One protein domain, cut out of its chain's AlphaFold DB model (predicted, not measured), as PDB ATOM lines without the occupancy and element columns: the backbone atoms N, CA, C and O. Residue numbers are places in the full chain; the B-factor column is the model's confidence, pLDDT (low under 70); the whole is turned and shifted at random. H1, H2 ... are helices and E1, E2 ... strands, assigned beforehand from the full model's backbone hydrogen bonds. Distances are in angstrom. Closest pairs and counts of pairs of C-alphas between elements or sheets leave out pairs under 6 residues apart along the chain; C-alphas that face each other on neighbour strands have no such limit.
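AT A GLANCE: This is residues 104 to 223 of the 223 residues of the protein "UDP-N-acetylenolpyruvoylglucosamine reductase" of Candidatus Collierbacteria bacterium RIFCSPHIGHO2_02_FULL_49_10 (UniProt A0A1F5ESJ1). There is little regular structure: the long helix H3 packs with its residues 166 to 176 on a tiny hairpin, E1 and E2, the short helix H2 is near H3 at a steep tilt of 63 degrees, and much of the rest is chain with no named element, including residues 185 to 223. H1 lies toward one end of the longest axis, the loop at Thr 214 at the other. The 120 printed residues include H1, H2, E1, E2 and H3 in that order, mostly helix, with 39 residues in named elements. The whole is compact, radius of gyration of the C-alphas 14.6 A, and spans 48 by 31 by 21 A.

HOW THE PARTS SIT: E1, residues 148 to 150, and E2, residues 158 to 160, form an antiparallel hairpin; N 149 and O 159 are within hydrogen-bond range, 3.0 A. The closest C-alphas of E1 and H3, residues 166 to 184, are those of Ala 148 and Tyr 169, 5.2 A apart. H2, residues 130 to 137, is close to H3 but not clearly touching, the closest C-alphas, Ile 134 and Ile 176, being 7.3 A apart. H1, residues 117 to 122, is apart from H2. In H1, H2 and H3 every O i to N i+4 pair is within hydrogen-bond range.

IN THESE COORDINATES: H3 spans 26.6 A, from C-alpha 166 at (-27.112, -31.432, 25.266) to C-alpha 184 at (-9.517, -49.698, 33.143).

THE WHOLE: The printed part has no cut. Residues 198 to 223 have pLDDT under 70.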
ATOM      1  N   PRO A 104     -29.462 -47.473  16.107       93.19
ATOM      2  CA  PRO A 104     -30.466 -46.690  16.821       93.19
ATOM      3  C   PRO A 104     -30.715 -45.318  16.167       93.19
ATOM      4  O   PRO A 104     -29.750 -44.580  15.942       93.19
ATOM      5  N   PRO A 105     -31.980 -44.941  15.896       90.31
ATOM      6  CA  PRO A 105     -32.311 -43.605  15.404       90.31
ATOM      7  C   PRO A 105     -32.172 -42.561  16.520       90.31
ATOM      8  O   PRO A 105     -32.104 -42.923  17.699       90.31
ATOM      9  N   ARG A 106     -32.203 -41.269  16.163       93.31
ATOM     10  CA  ARG A 106     -32.088 -40.150  17.114       93.31
ATOM     11  C   ARG A 106     -30.796 -40.248  17.923       93.31
ATOM     12  O   ARG A 106     -30.807 -40.144  19.151       93.31
ATOM     13  N   SER A 107     -29.697 -40.517  17.228       93.44
ATOM     14  CA  SER A 107     -28.358 -40.683  17.798       93.44
ATOM     15  C   SER A 107     -27.344 -39.873  16.995       93.44
ATOM     16  O   SER A 107     -27.607 -39.510  15.856       93.44
ATOM     17  N   ALA A 108     -26.185 -39.589  17.580       91.75
ATOM     18  CA  ALA A 108     -25.065 -38.963  16.872       91.75
ATOM     19  C   ALA A 108     -24.078 -40.013  16.315       91.75
ATOM     20  O   ALA A 108     -22.910 -39.717  16.084       91.75
ATOM     21  N   GLY A 109     -24.523 -41.266  16.153       92.50
ATOM     22  CA  GLY A 109     -23.656 -42.390  15.808       92.50
ATOM     23  C   GLY A 109     -22.915 -42.988  17.011       92.50
ATOM     24  O   GLY A 109     -23.381 -42.938  18.157       92.50
ATOM     25  N   CYS A 110     -21.755 -43.591  16.736       93.88
ATOM     26  CA  CYS A 110     -20.841 -44.047  17.779       93.88
ATOM     27  C   CYS A 110     -20.410 -42.849  18.628       93.88
ATOM     28  O   CYS A 110     -19.956 -41.835  18.118       93.88
ATOM     29  N   THR A 111     -20.559 -42.962  19.942       96.62
ATOM     30  CA  THR A 111     -20.232 -41.882  20.876       96.62
ATOM     31  C   THR A 111     -18.727 -41.778  21.088       96.62
ATOM     32  O   THR A 111     -18.198 -40.671  21.177       96.62
ATOM     33  N   PHE A 112     -18.040 -42.920  21.147       96.50
ATOM     34  CA  PHE A 112     -16.601 -43.008  21.366       96.50
ATOM     35  C   PHE A 112     -15.910 -43.759  20.240       96.50
ATOM     36  O   PHE A 112     -16.454 -44.735  19.714       96.50
ATOM     37  N   LYS A 113     -14.662 -43.373  19.976       93.25
ATOM     38  CA  LYS A 113     -13.737 -44.172  19.181       93.25
ATOM     39  C   LYS A 113     -13.477 -45.504  19.883       93.25
ATOM     40  O   LYS A 113     -13.532 -45.611  21.110       93.25
ATOM     41  N   ASN A 114     -13.172 -46.526  19.093       94.81
ATOM     42  CA  ASN A 114     -12.720 -47.810  19.621       94.81
ATOM     43  C   ASN A 114     -11.347 -47.663  20.297       94.81
ATOM     44  O   ASN A 114     -10.542 -46.824  19.889       94.81
ATOM     45  N   ILE A 115     -11.085 -48.481  21.319       96.12
ATOM     46  CA  ILE A 115      -9.777 -48.508  21.992       96.12
ATOM     47  C   ILE A 115      -8.697 -49.041  21.044       96.12
ATOM     48  O   ILE A 115      -9.005 -49.669  20.025       96.12
ATOM     49  N   SER A 116      -7.426 -48.807  21.365       95.69
ATOM     50  CA  SER A 116      -6.336 -49.294  20.522       95.69
ATOM     51  C   SER A 116      -6.201 -50.824  20.591       95.69
ATOM     52  O   SER A 116      -6.740 -51.482  21.489       95.69
ATOM     53  N   ASN A 117      -5.491 -51.421  19.628       96.31
ATOM     54  CA  ASN A 117      -5.199 -52.857  19.693       96.31
ATOM     55  C   ASN A 117      -4.295 -53.186  20.886       96.31
ATOM     56  O   ASN A 117      -4.486 -54.226  21.504       96.31
ATOM     57  N   GLU A 118      -3.386 -52.280  21.242       97.12
ATOM     58  CA  GLU A 118      -2.513 -52.400  22.409       97.12
ATOM     59  C   GLU A 118      -3.330 -52.415  23.705       97.12
ATOM     60  O   GLU A 118      -3.092 -53.259  24.563       97.12
ATOM     61  N   ASP A 119      -4.337 -51.542  23.839       97.31
ATOM     62  CA  ASP A 119      -5.244 -51.555  24.992       97.31
ATOM     63  C   ASP A 119      -6.082 -52.833  25.050       97.31
ATOM     64  O   ASP A 119      -6.253 -53.411  26.124       97.31
ATOM     65  N   LYS A 120      -6.583 -53.296  23.898       97.75
ATOM     66  CA  LYS A 120      -7.311 -54.566  23.800       97.75
ATOM     67  C   LYS A 120      -6.441 -55.733  24.273       97.75
ATOM     68  O   LYS A 120      -6.920 -56.554  25.046       97.75
ATOM     69  N   GLU A 121      -5.189 -55.809  23.828       97.62
ATOM     70  CA  GLU A 121      -4.249 -56.871  24.211       97.62
ATOM     71  C   GLU A 121      -3.834 -56.765  25.683       97.62
ATOM     72  O   GLU A 121      -3.878 -57.757  26.405       97.62
ATOM     73  N   ARG A 122      -3.514 -55.556  26.165       97.56
ATOM     74  CA  ARG A 122      -3.149 -55.284  27.565       97.56
ATOM     75  C   ARG A 122      -4.242 -55.693  28.552       97.56
ATOM     76  O   ARG A 122      -3.929 -56.112  29.663       97.56
ATOM     77  N   LEU A 123      -5.507 -55.521  28.169       96.94
ATOM     78  CA  LEU A 123      -6.671 -55.850  28.994       96.94
ATOM     79  C   LEU A 123      -7.266 -57.235  28.705       96.94
ATOM     80  O   LEU A 123      -8.267 -57.584  29.327       96.94
ATOM     81  N   ASP A 124      -6.681 -57.999  27.776       97.12
ATOM     82  CA  ASP A 124      -7.192 -59.296  27.312       97.12
ATOM     83  C   ASP A 124      -8.674 -59.241  26.884       97.12
ATOM     84  O   ASP A 124      -9.525 -60.042  27.275       97.12
ATOM     85  N   PHE A 125      -9.025 -58.216  26.102       97.56
ATOM     86  CA  PHE A 125     -10.378 -58.042  25.580       97.56
ATOM     87  C   PHE A 125     -10.559 -58.730  24.221       97.56
ATOM     88  O   PHE A 125      -9.670 -58.702  23.369       97.56
ATOM     89  N   PRO A 126     -11.759 -59.265  23.928       97.38
ATOM     90  CA  PRO A 126     -12.024 -59.944  22.659       97.38
ATOM     91  C   PRO A 126     -12.172 -58.976  21.472       97.38
ATOM     92  O   PRO A 126     -12.275 -59.405  20.324       97.38
ATOM     93  N   THR A 127     -12.245 -57.665  21.720       97.38
ATOM     94  CA  THR A 127     -12.520 -56.646  20.703       97.38
ATOM     95  C   THR A 127     -12.025 -55.269  21.140       97.38
ATOM     96  O   THR A 127     -11.952 -54.980  22.331       97.38
ATOM     97  N   THR A 128     -11.742 -54.395  20.175       96.81
ATOM     98  CA  THR A 128     -11.468 -52.968  20.416       96.81
ATOM     99  C   THR A 128     -12.739 -52.143  20.660       96.81
ATOM    100  O   THR A 128     -12.666 -50.939  20.895       96.81
ATOM    101  N   SER A 129     -13.925 -52.753  20.577       96.88
ATOM    102  CA  SER A 129     -15.194 -52.025  20.650       96.88
ATOM    103  C   SER A 129     -15.382 -51.277  21.973       96.88
ATOM    104  O   SER A 129     -15.482 -51.896  23.032       96.88
ATOM    105  N   ALA A 130     -15.574 -49.955  21.914       97.50
ATOM    106  CA  ALA A 130     -15.991 -49.180  23.089       97.50
ATOM    107  C   ALA A 130     -17.366 -49.637  23.621       97.50
ATOM    108  O   ALA A 130     -17.615 -49.615  24.826       97.50
ATOM    109  N   GLY A 131     -18.236 -50.145  22.739       97.69
ATOM    110  CA  GLY A 131     -19.519 -50.735  23.124       97.69
ATOM    111  C   GLY A 131     -19.367 -51.956  24.035       97.69
ATOM    112  O   GLY A 131     -20.148 -52.100  24.972       97.69
ATOM    113  N   TYR A 132     -18.330 -52.779  23.827       98.25
ATOM    114  CA  TYR A 132     -18.030 -53.919  24.701       98.25
ATOM    115  C   TYR A 132     -17.696 -53.459  26.125       98.25
ATOM    116  O   TYR A 132     -18.186 -54.038  27.093       98.25
ATOM    117  N   ILE A 133     -16.919 -52.380  26.265       98.44
ATOM    118  CA  ILE A 133     -16.607 -51.785  27.573       98.44
ATOM    119  C   ILE A 133     -17.889 -51.297  28.254       98.44
ATOM    120  O   ILE A 133     -18.156 -51.655  29.405       98.44
ATOM    121  N   ILE A 134     -18.701 -50.513  27.540       98.50
ATOM    122  CA  ILE A 134     -19.932 -49.912  28.075       98.50
ATOM    123  C   ILE A 134     -20.923 -50.995  28.529       98.50
ATOM    124  O   ILE A 134     -21.516 -50.896  29.608       98.50
ATOM    125  N   GLU A 135     -21.076 -52.058  27.744       98.31
ATOM    126  CA  GLU A 135     -21.967 -53.167  28.069       98.31
ATOM    127  C   GLU A 135     -21.403 -54.065  29.168       98.31
ATOM    128  O   GLU A 135     -22.046 -54.269  30.195       98.31
ATOM    129  N   HIS A 136     -20.213 -54.634  28.973       98.12
ATOM    130  CA  HIS A 136     -19.759 -55.762  29.782       98.12
ATOM    131  C   HIS A 136     -18.959 -55.349  31.014       98.12
ATOM    132  O   HIS A 136     -19.030 -56.061  32.016       98.12
ATOM    133  N   ILE A 137     -18.268 -54.206  30.976       97.88
ATOM    134  CA  ILE A 137     -17.432 -53.714  32.084       97.88
ATOM    135  C   ILE A 137     -18.182 -52.671  32.915       97.88
ATOM    136  O   ILE A 137     -18.175 -52.714  34.151       97.88
ATOM    137  N   LEU A 138     -18.847 -51.723  32.250       98.31
ATOM    138  CA  LEU A 138     -19.600 -50.675  32.939       98.31
ATOM    139  C   LEU A 138     -21.019 -51.109  33.314       98.31
ATOM    140  O   LEU A 138     -21.546 -50.577  34.287       98.31
ATOM    141  N   LYS A 139     -21.606 -52.086  32.605       98.44
ATOM    142  CA  LYS A 139     -23.004 -52.523  32.787       98.44
ATOM    143  C   LYS A 139     -24.000 -51.374  32.588       98.44
ATOM    144  O   LYS A 139     -24.974 -51.253  33.323       98.44
ATOM    145  N   MET A 140     -23.746 -50.529  31.586       98.38
ATOM    146  CA  MET A 140     -24.525 -49.309  31.330       98.38
ATOM    147  C   MET A 140     -25.524 -49.434  30.170       98.38
ATOM    148  O   MET A 140     -26.080 -48.423  29.752       98.38
ATOM    149  N   SER A 141     -25.796 -50.636  29.648       97.88
ATOM    150  CA  SER A 141     -26.859 -50.828  28.646       97.88
ATOM    151  C   SER A 141     -28.205 -50.325  29.183       97.88
ATOM    152  O   SER A 141     -28.623 -50.707  30.276       97.88
ATOM    153  N   GLY A 142     -28.865 -49.423  28.450       97.94
ATOM    154  CA  GLY A 142     -30.119 -48.796  28.878       97.94
ATOM    155  C   GLY A 142     -29.984 -47.732  29.975       97.94
ATOM    156  O   GLY A 142     -30.997 -47.145  30.355       97.94
ATOM    157  N   TYR A 143     -28.775 -47.451  30.474       98.38
ATOM    158  CA  TYR A 143     -28.553 -46.422  31.491       98.38
ATOM    159  C   TYR A 143     -28.944 -45.040  30.953       98.38
ATOM    160  O   TYR A 143     -28.630 -44.703  29.808       98.38
ATOM    161  N   LYS A 144     -29.624 -44.239  31.779       97.75
ATOM    162  CA  LYS A 144     -30.269 -42.985  31.370       97.75
ATOM    163  C   LYS A 144     -29.938 -41.842  32.331       97.75
ATOM    164  O   LYS A 144     -29.958 -42.031  33.544       97.75
ATOM    165  N   ILE A 145     -29.676 -40.659  31.778       97.88
ATOM    166  CA  ILE A 145     -29.596 -39.379  32.497       97.88
ATOM    167  C   ILE A 145     -30.465 -38.383  31.737       97.88
ATOM    168  O   ILE A 145     -30.246 -38.183  30.545       97.88
ATOM    169  N   GLY A 146     -31.451 -37.779  32.409       96.50
ATOM    170  CA  GLY A 146     -32.440 -36.918  31.748       96.50
ATOM    171  C   GLY A 146     -33.066 -37.632  30.548       96.50
ATOM    172  O   GLY A 146     -33.488 -38.782  30.678       96.50
ATOM    173  N   GLY A 147     -33.078 -36.997  29.374       97.00
ATOM    174  CA  GLY A 147     -33.555 -37.640  28.143       97.00
ATOM    175  C   GLY A 147     -32.513 -38.493  27.398       97.00
ATOM    176  O   GLY A 147     -32.878 -39.203  26.460       97.00
ATOM    177  N   ALA A 148     -31.228 -38.466  27.777       98.06
ATOM    178  CA  ALA A 148     -30.163 -39.208  27.094       98.06
ATOM    179  C   ALA A 148     -30.016 -40.634  27.647       98.06
ATOM    180  O   ALA A 148     -29.945 -40.833  28.861       98.06
ATOM    181  N   LYS A 149     -29.935 -41.637  26.766       98.31
ATOM    182  CA  LYS A 149     -29.885 -43.059  27.146       98.31
ATOM    183  C   LYS A 149     -28.834 -43.829  26.352       98.31
ATOM    184  O   LYS A 149     -28.744 -43.658  25.143       98.31
ATOM    185  N   VAL A 150     -28.090 -44.729  26.992       98.50
ATOM    186  CA  VAL A 150     -27.256 -45.715  26.281       98.50
ATOM    187  C   VAL A 150     -28.170 -46.717  25.579       98.50
ATOM    188  O   VAL A 150     -28.996 -47.368  26.222       98.50
ATOM    189  N   SER A 151     -28.036 -46.861  24.264       97.75
ATOM    190  CA  SER A 151     -28.849 -47.799  23.493       97.75
ATOM    191  C   SER A 151     -28.633 -49.244  23.942       97.75
ATOM    192  O   SER A 151     -27.504 -49.681  24.152       97.75
ATOM    193  N   THR A 152     -29.727 -50.001  24.022       96.12
ATOM    194  CA  THR A 152     -29.730 -51.437  24.332       96.12
ATOM    195  C   THR A 152     -29.484 -52.325  23.112       96.12
ATOM    196  O   THR A 152     -29.240 -53.515  23.263       96.12
ATOM    197  N   SER A 153     -29.564 -51.774  21.896       93.81
ATOM    198  CA  SER A 153     -29.294 -52.507  20.651       93.81
ATOM    199  C   SER A 153     -27.908 -52.220  20.073       93.81
ATOM    200  O   SER A 153     -27.427 -52.974  19.229       93.81
ATOM    201  N   HIS A 154     -27.257 -51.137  20.513       95.62
ATOM    202  CA  HIS A 154     -25.887 -50.806  20.134       95.62
ATOM    203  C   HIS A 154     -25.208 -49.975  21.231       95.62
ATOM    204  O   HIS A 154     -25.335 -48.756  21.271       95.62
ATOM    205  N   HIS A 155     -24.424 -50.612  22.095       97.50
ATOM    206  CA  HIS A 155     -23.972 -50.018  23.362       97.50
ATOM    207  C   HIS A 155     -22.992 -48.839  23.252       97.50
ATOM    208  O   HIS A 155     -22.808 -48.114  24.221       97.50
ATOM    209  N   ASN A 156     -22.395 -48.598  22.079       97.25
ATOM    210  CA  ASN A 156     -21.617 -47.376  21.818       97.25
ATOM    211  C   ASN A 156     -22.473 -46.184  21.341       97.25
ATOM    212  O   ASN A 156     -21.929 -45.176  20.911       97.25
ATOM    213  N   PHE A 157     -23.800 -46.303  21.316       97.62
ATOM    214  CA  PHE A 157     -24.690 -45.224  20.891       97.62
ATOM    215  C   PHE A 157     -25.416 -44.676  22.108       97.62
ATOM    216  O   PHE A 157     -26.093 -45.421  22.820       97.62
ATOM    217  N   VAL A 158     -25.337 -43.367  22.306       98.06
ATOM    218  CA  VAL A 158     -26.270 -42.645  23.164       98.06
ATOM    219  C   VAL A 158     -27.393 -42.113  22.277       98.06
ATOM    220  O   VAL A 158     -27.142 -41.548  21.215       98.06
ATOM    221  N   VAL A 159     -28.636 -42.340  22.688       97.50
ATOM    222  CA  VAL A 159     -29.849 -41.955  21.963       97.50
ATOM    223  C   VAL A 159     -30.602 -40.873  22.719       97.50
ATOM    224  O   VAL A 159     -30.592 -40.827  23.953       97.50
ATOM    225  N   ASN A 160     -31.304 -40.033  21.968       97.00
ATOM    226  CA  ASN A 160     -32.319 -39.151  22.508       97.00
ATOM    227  C   ASN A 160     -33.619 -39.942  22.724       97.00
ATOM    228  O   ASN A 160     -34.367 -40.211  21.782       97.00
ATOM    229  N   ASP A 161     -33.895 -40.293  23.979       94.06
ATOM    230  CA  ASP A 161     -35.051 -41.085  24.405       94.06
ATOM    231  C   ASP A 161     -36.270 -40.213  24.754       94.06
ATOM    232  O   ASP A 161     -36.965 -40.468  25.739       94.06
ATOM    233  N   GLY A 162     -36.495 -39.150  23.975       90.94
ATOM    234  CA  GLY A 162     -37.606 -38.215  24.153       90.94
ATOM    235  C   GLY A 162     -37.165 -36.765  24.001       90.94
ATOM    236  O   GLY A 162     -37.271 -36.199  22.914       90.94
ATOM    237  N   ASP A 163     -36.680 -36.187  25.089       93.62
ATOM    238  CA  ASP A 163     -36.397 -34.767  25.297       93.62
ATOM    239  C   ASP A 163     -34.950 -34.523  25.760       93.62
ATOM    240  O   ASP A 163     -34.674 -33.590  26.510       93.62
ATOM    241  N   ALA A 164     -34.005 -35.359  25.305       96.12
ATOM    242  CA  ALA A 164     -32.603 -35.251  25.701       96.12
ATOM    243  C   ALA A 164     -32.031 -33.867  25.396       96.12
ATOM    244  O   ALA A 164     -31.975 -33.443  24.236       96.12
ATOM    245  N   THR A 165     -31.535 -33.202  26.434       94.75
ATOM    246  CA  THR A 165     -30.763 -31.969  26.289       94.75
ATOM    247  C   THR A 165     -29.298 -32.279  25.968       94.75
ATOM    248  O   THR A 165     -28.795 -33.377  26.231       94.75
ATOM    249  N   ALA A 166     -28.561 -31.299  25.435       93.69
ATOM    250  CA  ALA A 166     -27.112 -31.432  25.266       93.69
ATOM    251  C   ALA A 166     -26.403 -31.667  26.617       93.69
ATOM    252  O   ALA A 166     -25.455 -32.451  26.703       93.69
ATOM    253  N   LYS A 167     -26.919 -31.076  27.701       94.12
ATOM    254  CA  LYS A 167     -26.445 -31.318  29.067       94.12
ATOM    255  C   LYS A 167     -26.644 -32.769  29.505       94.12
ATOM    256  O   LYS A 167     -25.721 -33.353  30.070       94.12
ATOM    257  N   ASP A 168     -27.802 -33.364  29.231       96.12
ATOM    258  CA  ASP A 168     -28.070 -34.776  29.543       96.12
ATOM    259  C   ASP A 168     -27.078 -35.689  28.828       96.12
ATOM    260  O   ASP A 168     -26.436 -36.541  29.449       96.12
ATOM    261  N   TYR A 169     -26.898 -35.450  27.526       95.88
ATOM    262  CA  TYR A 169     -25.967 -36.202  26.698       95.88
ATOM    263  C   TYR A 169     -24.544 -36.115  27.236       95.88
ATOM    264  O   TYR A 169     -23.904 -37.128  27.510       95.88
ATOM    265  N   THR A 170     -24.044 -34.893  27.419       95.12
ATOM    266  CA  THR A 170     -22.665 -34.663  27.857       95.12
ATOM    267  C   THR A 170     -22.421 -35.168  29.274       95.12
ATOM    268  O   THR A 170     -21.337 -35.677  29.554       95.12
ATOM    269  N   THR A 171     -23.418 -35.104  30.159       96.19
ATOM    270  CA  THR A 171     -23.331 -35.685  31.506       96.19
ATOM    271  C   THR A 171     -23.188 -37.204  31.437       96.19
ATOM    272  O   THR A 171     -22.315 -37.764  32.103       96.19
ATOM    273  N   LEU A 172     -23.980 -37.873  30.594       97.81
ATOM    274  CA  LEU A 172     -23.889 -39.319  30.394       97.81
ATOM    275  C   LEU A 172     -22.549 -39.734  29.771       97.81
ATOM    276  O   LEU A 172     -21.908 -40.661  30.260       97.81
ATOM    277  N   VAL A 173     -22.078 -39.009  28.753       97.25
ATOM    278  CA  VAL A 173     -20.762 -39.238  28.133       97.25
ATOM    279  C   VAL A 173     -19.634 -39.117  29.155       97.25
ATOM    280  O   VAL A 173     -18.806 -40.021  29.262       97.25
ATOM    281  N   LYS A 174     -19.615 -38.038  29.948       96.44
ATOM    282  CA  LYS A 174     -18.584 -37.819  30.974       96.44
ATOM    283  C   LYS A 174     -18.616 -38.894  32.053       96.44
ATOM    284  O   LYS A 174     -17.559 -39.300  32.533       96.44
ATOM    285  N   LEU A 175     -19.805 -39.371  32.427       98.38
ATOM    286  CA  LEU A 175     -19.938 -40.486  33.361       98.38
ATOM    287  C   LEU A 175     -19.300 -41.759  32.791       98.38
ATOM    288  O   LEU A 175     -18.509 -42.391  33.486       98.38
ATOM    289  N   ILE A 176     -19.577 -42.093  31.527       98.44
ATOM    290  CA  ILE A 176     -18.972 -43.250  30.851       98.44
ATOM    291  C   ILE A 176     -17.443 -43.121  30.817       98.44
ATOM    292  O   ILE A 176     -16.748 -44.058  31.204       98.44
ATOM    293  N   GLN A 177     -16.905 -41.963  30.421       98.19
ATOM    294  CA  GLN A 177     -15.454 -41.727  30.407       98.19
ATOM    295  C   GLN A 177     -14.840 -41.883  31.801       98.19
ATOM    296  O   GLN A 177     -13.845 -42.588  31.960       98.19
ATOM    297  N   LYS A 178     -15.452 -41.267  32.820       98.25
ATOM    298  CA  LYS A 178     -14.990 -41.330  34.210       98.25
ATOM    299  C   LYS A 178     -14.963 -42.765  34.733       98.25
ATOM    300  O   LYS A 178     -13.977 -43.167  35.346       98.25
ATOM    301  N   GLU A 179     -16.027 -43.531  34.508       98.50
ATOM    302  CA  GLU A 179     -16.108 -44.916  34.976       98.50
ATOM    303  C   GLU A 179     -15.163 -45.841  34.197       98.50
ATOM    304  O   GLU A 179     -14.535 -46.706  34.810       98.50
ATOM    305  N   THR A 180     -14.972 -45.627  32.889       98.31
ATOM    306  CA  THR A 180     -13.953 -46.355  32.116       98.31
ATOM    307  C   THR A 180     -12.547 -46.052  32.622       98.31
ATOM    308  O   THR A 180     -11.803 -46.988  32.915       98.31
ATOM    309  N   LYS A 181     -12.195 -44.774  32.814       98.00
ATOM    310  CA  LYS A 181     -10.882 -44.379  33.340       98.00
ATOM    311  C   LYS A 181     -10.635 -44.984  34.718       98.00
ATOM    312  O   LYS A 181      -9.594 -45.578  34.960       98.00
ATOM    313  N   LYS A 182     -11.629 -44.916  35.606       98.25
ATOM    314  CA  LYS A 182     -11.545 -45.480  36.958       98.25
ATOM    315  C   LYS A 182     -11.338 -46.998  36.967       98.25
ATOM    316  O   LYS A 182     -10.620 -47.494  37.828       98.25
ATOM    317  N   LYS A 183     -12.003 -47.741  36.074       97.94
ATOM    318  CA  LYS A 183     -11.957 -49.214  36.072       97.94
ATOM    319  C   LYS A 183     -10.805 -49.796  35.256       97.94
ATOM    320  O   LYS A 183     -10.328 -50.869  35.604       97.94
ATOM    321  N   LEU A 184     -10.412 -49.136  34.166       97.44
ATOM    322  CA  LEU A 184      -9.517 -49.698  33.143       97.44
ATOM    323  C   LEU A 184      -8.267 -48.850  32.872       97.44
ATOM    324  O   LEU A 184      -7.410 -49.266  32.091       97.44
ATOM    325  N   ASP A 185      -8.181 -47.662  33.475       97.06
ATOM    326  CA  ASP A 185      -7.179 -46.637  33.172       97.06
ATOM    327  C   ASP A 185      -7.150 -46.212  31.687       97.06
ATOM    328  O   ASP A 185      -6.133 -45.772  31.164       97.06
ATOM    329  N   ILE A 186      -8.291 -46.325  30.997       96.56
ATOM    330  CA  ILE A 186      -8.460 -45.916  29.595       96.56
ATOM    331  C   ILE A 186      -9.220 -44.595  29.514       96.56
ATOM    332  O   ILE A 186     -10.293 -44.444  30.101       96.56
ATOM    333  N   ASP A 187      -8.706 -43.671  28.709       95.69
ATOM    334  CA  ASP A 187      -9.396 -42.441  28.332       95.69
ATOM    335  C   ASP A 187     -10.170 -42.664  27.025       95.69
ATOM    336  O   ASP A 187      -9.612 -42.599  25.930       95.69
ATOM    337  N   LEU A 188     -11.477 -42.944  27.124       95.94
ATOM    338  CA  LEU A 188     -12.322 -43.041  25.931       95.94
ATOM    339  C   LEU A 188     -12.425 -41.676  25.248       95.94
ATOM    340  O   LEU A 188     -12.911 -40.709  25.838       95.94
ATOM    341  N   VAL A 189     -12.010 -41.618  23.985       94.38
ATOM    342  CA  VAL A 189     -12.053 -40.404  23.167       94.38
ATOM    343  C   VAL A 189     -13.406 -40.328  22.454       94.38
ATOM    344  O   VAL A 189     -13.754 -41.276  21.744       94.38
ATOM    345  N   PRO A 190     -14.182 -39.241  22.613       92.50
ATOM    346  CA  PRO A 190     -15.408 -39.052  21.850       92.50
ATOM    347  C   PRO A 190     -15.135 -39.049  20.340       92.50
ATOM    348  O   PRO A 190     -14.157 -38.464  19.876       92.50
ATOM    349  N   GLU A 191     -15.994 -39.721  19.580       89.88
ATOM    350  CA  GLU A 191     -16.001 -39.670  18.109       89.88
ATOM    351  C   GLU A 191     -16.864 -38.503  17.611       89.88
ATOM    352  O   GLU A 191     -16.576 -37.888  16.588       89.88
ATOM    353  N   ILE A 192     -17.890 -38.150  18.385       89.38
ATOM    354  CA  ILE A 192     -18.778 -37.036  18.079       89.38
ATOM    355  C   ILE A 192     -18.127 -35.677  18.350       89.38
ATOM    356  O   ILE A 192     -17.306 -35.516  19.256       89.38
ATOM    357  N   ILE A 193     -18.569 -34.670  17.598       85.31
ATOM    358  CA  ILE A 193     -18.137 -33.282  17.758       85.31
ATOM    359  C   ILE A 193     -19.166 -32.530  18.598       85.31
ATOM    360  O   ILE A 193     -20.361 -32.529  18.298       85.31
ATOM    361  N   PHE A 194     -18.688 -31.852  19.635       85.38
ATOM    362  CA  PHE A 194     -19.501 -30.996  20.487       85.38
ATOM    363  C   PHE A 194     -19.428 -29.542  19.998       85.38
ATOM    364  O   PHE A 194     -18.343 -28.972  19.924       85.38
ATOM    365  N   LEU A 195     -20.576 -28.939  19.667       83.12
ATOM    366  CA  LEU A 195     -20.682 -27.543  19.214       83.12
ATOM    367  C   LEU A 195     -21.296 -26.633  20.290       83.12
ATOM    368  O   LEU A 195     -22.493 -26.715  20.571       83.12
ATOM    369  N   GLY A 196     -20.470 -25.781  20.897       80.06
ATOM    370  CA  GLY A 196     -20.855 -24.890  21.997       80.06
ATOM    371  C   GLY A 196     -19.815 -24.874  23.119       80.06
ATOM    372  O   GLY A 196     -18.768 -25.517  23.021       80.06
ATOM    373  N   GLU A 197     -20.102 -24.146  24.195       76.06
ATOM    374  CA  GLU A 197     -19.223 -24.059  25.367       76.06
ATOM    375  C   GLU A 197     -19.390 -25.265  26.294       76.06
ATOM    376  O   GLU A 197     -19.925 -25.186  27.397       76.06
ATOM    377  N   PHE A 198     -18.898 -26.418  25.854       67.69
ATOM    378  CA  PHE A 198     -18.939 -27.619  26.672       67.69
ATOM    379  C   PHE A 198     -17.684 -27.758  27.529       67.69
ATOM    380  O   PHE A 198     -16.572 -27.918  27.029       67.69
ATOM    381  N   TRP A 199     -17.857 -27.791  28.849       53.97
ATOM    382  CA  TRP A 199     -16.750 -27.981  29.790       53.97
ATOM    383  C   TRP A 199     -16.288 -29.446  29.846       53.97
ATOM    384  O   TRP A 199     -16.646 -30.186  30.767       53.97
ATOM    385  N   PHE A 200     -15.515 -29.894  28.860       51.41
ATOM    386  CA  PHE A 200     -14.699 -31.109  28.940       51.41
ATOM    387  C   PHE A 200     -13.292 -30.673  29.357       51.41
ATOM    388  O   PHE A 200     -12.531 -30.204  28.518       51.41
ATOM    389  N   GLY A 201     -12.952 -30.723  30.651       47.16
ATOM    390  CA  GLY A 201     -11.607 -30.332  31.108       47.16
ATOM    391  C   GLY A 201     -10.505 -31.013  30.280       47.16
ATOM    392  O   GLY A 201     -10.717 -32.136  29.856       47.16
ATOM    393  N   ASN A 202      -9.379 -30.327  30.032       37.41
ATOM    394  CA  ASN A 202      -8.215 -30.718  29.209       37.41
ATOM    395  C   ASN A 202      -8.227 -32.136  28.585       37.41
ATOM    396  O   ASN A 202      -7.421 -32.989  28.956       37.41
ATOM    397  N   VAL A 203      -9.090 -32.372  27.592       41.00
ATOM    398  CA  VAL A 203      -8.987 -33.529  26.692       41.00
ATOM    399  C   VAL A 203      -8.226 -33.064  25.446       41.00
ATOM    400  O   VAL A 203      -8.659 -32.092  24.812       41.00
ATOM    401  N   PRO A 204      -7.100 -33.696  25.062       34.47
ATOM    402  CA  PRO A 204      -6.389 -33.346  23.836       34.47
ATOM    403  C   PRO A 204      -7.335 -33.434  22.627       34.47
ATOM    404  O   PRO A 204      -7.904 -34.488  22.359       34.47
ATOM    405  N   GLY A 205      -7.526 -32.317  21.916       42.03
ATOM    406  CA  GLY A 205      -8.435 -32.212  20.762       42.03
ATOM    407  C   GLY A 205      -9.709 -31.391  21.000       42.03
ATOM    408  O   GLY A 205     -10.356 -31.007  20.034       42.03
ATOM    409  N   CYS A 206     -10.036 -31.046  22.250       40.09
ATOM    410  CA  CYS A 206     -11.089 -30.083  22.591       40.09
ATOM    411  C   CYS A 206     -10.452 -28.792  23.126       40.09
ATOM    412  O   CYS A 206     -10.490 -28.517  24.322       40.09
ATOM    413  N   GLN A 207      -9.808 -28.006  22.260       36.94
ATOM    414  CA  GLN A 207      -9.394 -26.656  22.647       36.94
ATOM    415  C   GLN A 207     -10.578 -25.712  22.441       36.94
ATOM    416  O   GLN A 207     -10.835 -25.250  21.332       36.94
ATOM    417  N   GLY A 208     -11.321 -25.455  23.520       38.88
ATOM    418  CA  GLY A 208     -12.281 -24.359  23.566       38.88
ATOM    419  C   GLY A 208     -11.540 -23.040  23.363       38.88
ATOM    420  O   GLY A 208     -10.827 -22.578  24.251       38.88
ATOM    421  N   GLY A 209     -11.664 -22.460  22.172       31.55
ATOM    422  CA  GLY A 209     -11.212 -21.102  21.908       31.55
ATOM    423  C   GLY A 209     -12.124 -20.134  22.647       31.55
ATOM    424  O   GLY A 209     -13.287 -19.986  22.283       31.55
ATOM    425  N   GLY A 210     -11.620 -19.489  23.696       41.59
ATOM    426  CA  GLY A 210     -12.366 -18.442  24.379       41.59
ATOM    427  C   GLY A 210     -12.467 -17.201  23.501       41.59
ATOM    428  O   GLY A 210     -11.481 -16.480  23.403       41.59
ATOM    429  N   VAL A 211     -13.636 -16.931  22.901       37.34
ATOM    430  CA  VAL A 211     -14.041 -15.581  22.462       37.34
ATOM    431  C   VAL A 211     -15.576 -15.415  22.440       37.34
ATOM    432  O   VAL A 211     -16.285 -16.105  21.716       37.34
ATOM    433  N   SER A 212     -16.025 -14.359  23.128       36.34
ATOM    434  CA  SER A 212     -17.298 -13.614  23.039       36.34
ATOM    435  C   SER A 212     -18.601 -14.245  23.558       36.34
ATOM    436  O   SER A 212     -19.092 -15.261  23.085       36.34
ATOM    437  N   SER A 213     -19.205 -13.511  24.497       34.41
ATOM    438  CA  SER A 213     -20.427 -13.771  25.265       34.41
ATOM    439  C   SER A 213     -21.736 -13.667  24.465       34.41
ATOM    440  O   SER A 213     -22.694 -13.028  24.904       34.41
ATOM    441  N   THR A 214     -21.797 -14.264  23.280       37.91
ATOM    442  CA  THR A 214     -23.072 -14.529  22.596       37.91
ATOM    443  C   THR A 214     -23.548 -15.929  22.970       37.91
ATOM    444  O   THR A 214     -22.740 -16.852  22.889       37.91
ATOM    445  N   PRO A 215     -24.821 -16.134  23.361       34.16
ATOM    446  CA  PRO A 215     -25.305 -17.450  23.750       34.16
ATOM    447  C   PRO A 215     -25.431 -18.319  22.497       34.16
ATOM    448  O   PRO A 215     -26.470 -18.348  21.841       34.16
ATOM    449  N   PHE A 216     -24.357 -19.012  22.131       39.16
ATOM    450  CA  PHE A 216     -24.475 -20.182  21.276       39.16
ATOM    451  C   PHE A 216     -25.073 -21.294  22.137       39.16
ATOM    452  O   PHE A 216     -24.452 -21.741  23.099       39.16
ATOM    453  N   GLU A 217     -26.306 -21.700  21.830       42.69
ATOM    454  CA  GLU A 217     -26.923 -22.864  22.467       42.69
ATOM    455  C   GLU A 217     -26.034 -24.095  22.270       42.69
ATOM    456  O   GLU A 217     -25.673 -24.438  21.142       42.69
ATOM    457  N   GLU A 218     -25.727 -24.779  23.370       45.88
ATOM    458  CA  GLU A 218     -25.130 -26.109  23.364       45.88
ATOM    459  C   GLU A 218     -25.993 -27.061  22.523       45.88
ATOM    460  O   GLU A 218     -27.140 -27.357  22.875       45.88
ATOM    461  N   ARG A 219     -25.454 -27.567  21.409       44.56
ATOM    462  CA  ARG A 219     -26.168 -28.516  20.544       44.56
ATOM    463  C   ARG A 219     -25.349 -29.780  20.328       44.56
ATOM    464  O   ARG A 219     -24.195 -29.735  19.913       44.56
ATOM    465  N   VAL A 220     -25.991 -30.919  20.572       50.53
ATOM    466  CA  VAL A 220     -25.575 -32.218  20.032       50.53
ATOM    467  C   VAL A 220     -26.420 -32.447  18.787       50.53
ATOM    468  O   VAL A 220     -27.648 -32.368  18.854       50.53
ATOM    469  N   VAL A 221     -25.771 -32.653  17.643       56.03
ATOM    470  CA  VAL A 221     -26.469 -32.941  16.387       56.03
ATOM    471  C   VAL A 221     -26.862 -34.413  16.399       56.03
ATOM    472  O   VAL A 221     -26.012 -35.287  16.532       56.03
ATOM    473  N   TRP A 222     -28.163 -34.658  16.308       45.47
ATOM    474  CA  TRP A 222     -28.759 -35.985  16.246       45.47
ATOM    475  C   TRP A 222     -29.170 -36.270  14.803       45.47
ATOM    476  O   TRP A 222     -29.813 -35.414  14.192       45.47
ATOM    477  N   ASP A 223     -28.839 -37.453  14.294       47.12
ATOM    478  CA  ASP A 223     -29.333 -37.976  13.015       47.12
ATOM    479  C   ASP A 223     -30.627 -38.801  13.180       47.12
ATOM    480  O   ASP A 223     -30.827 -39.465  14.236       47.12
TER     481      ASP A 223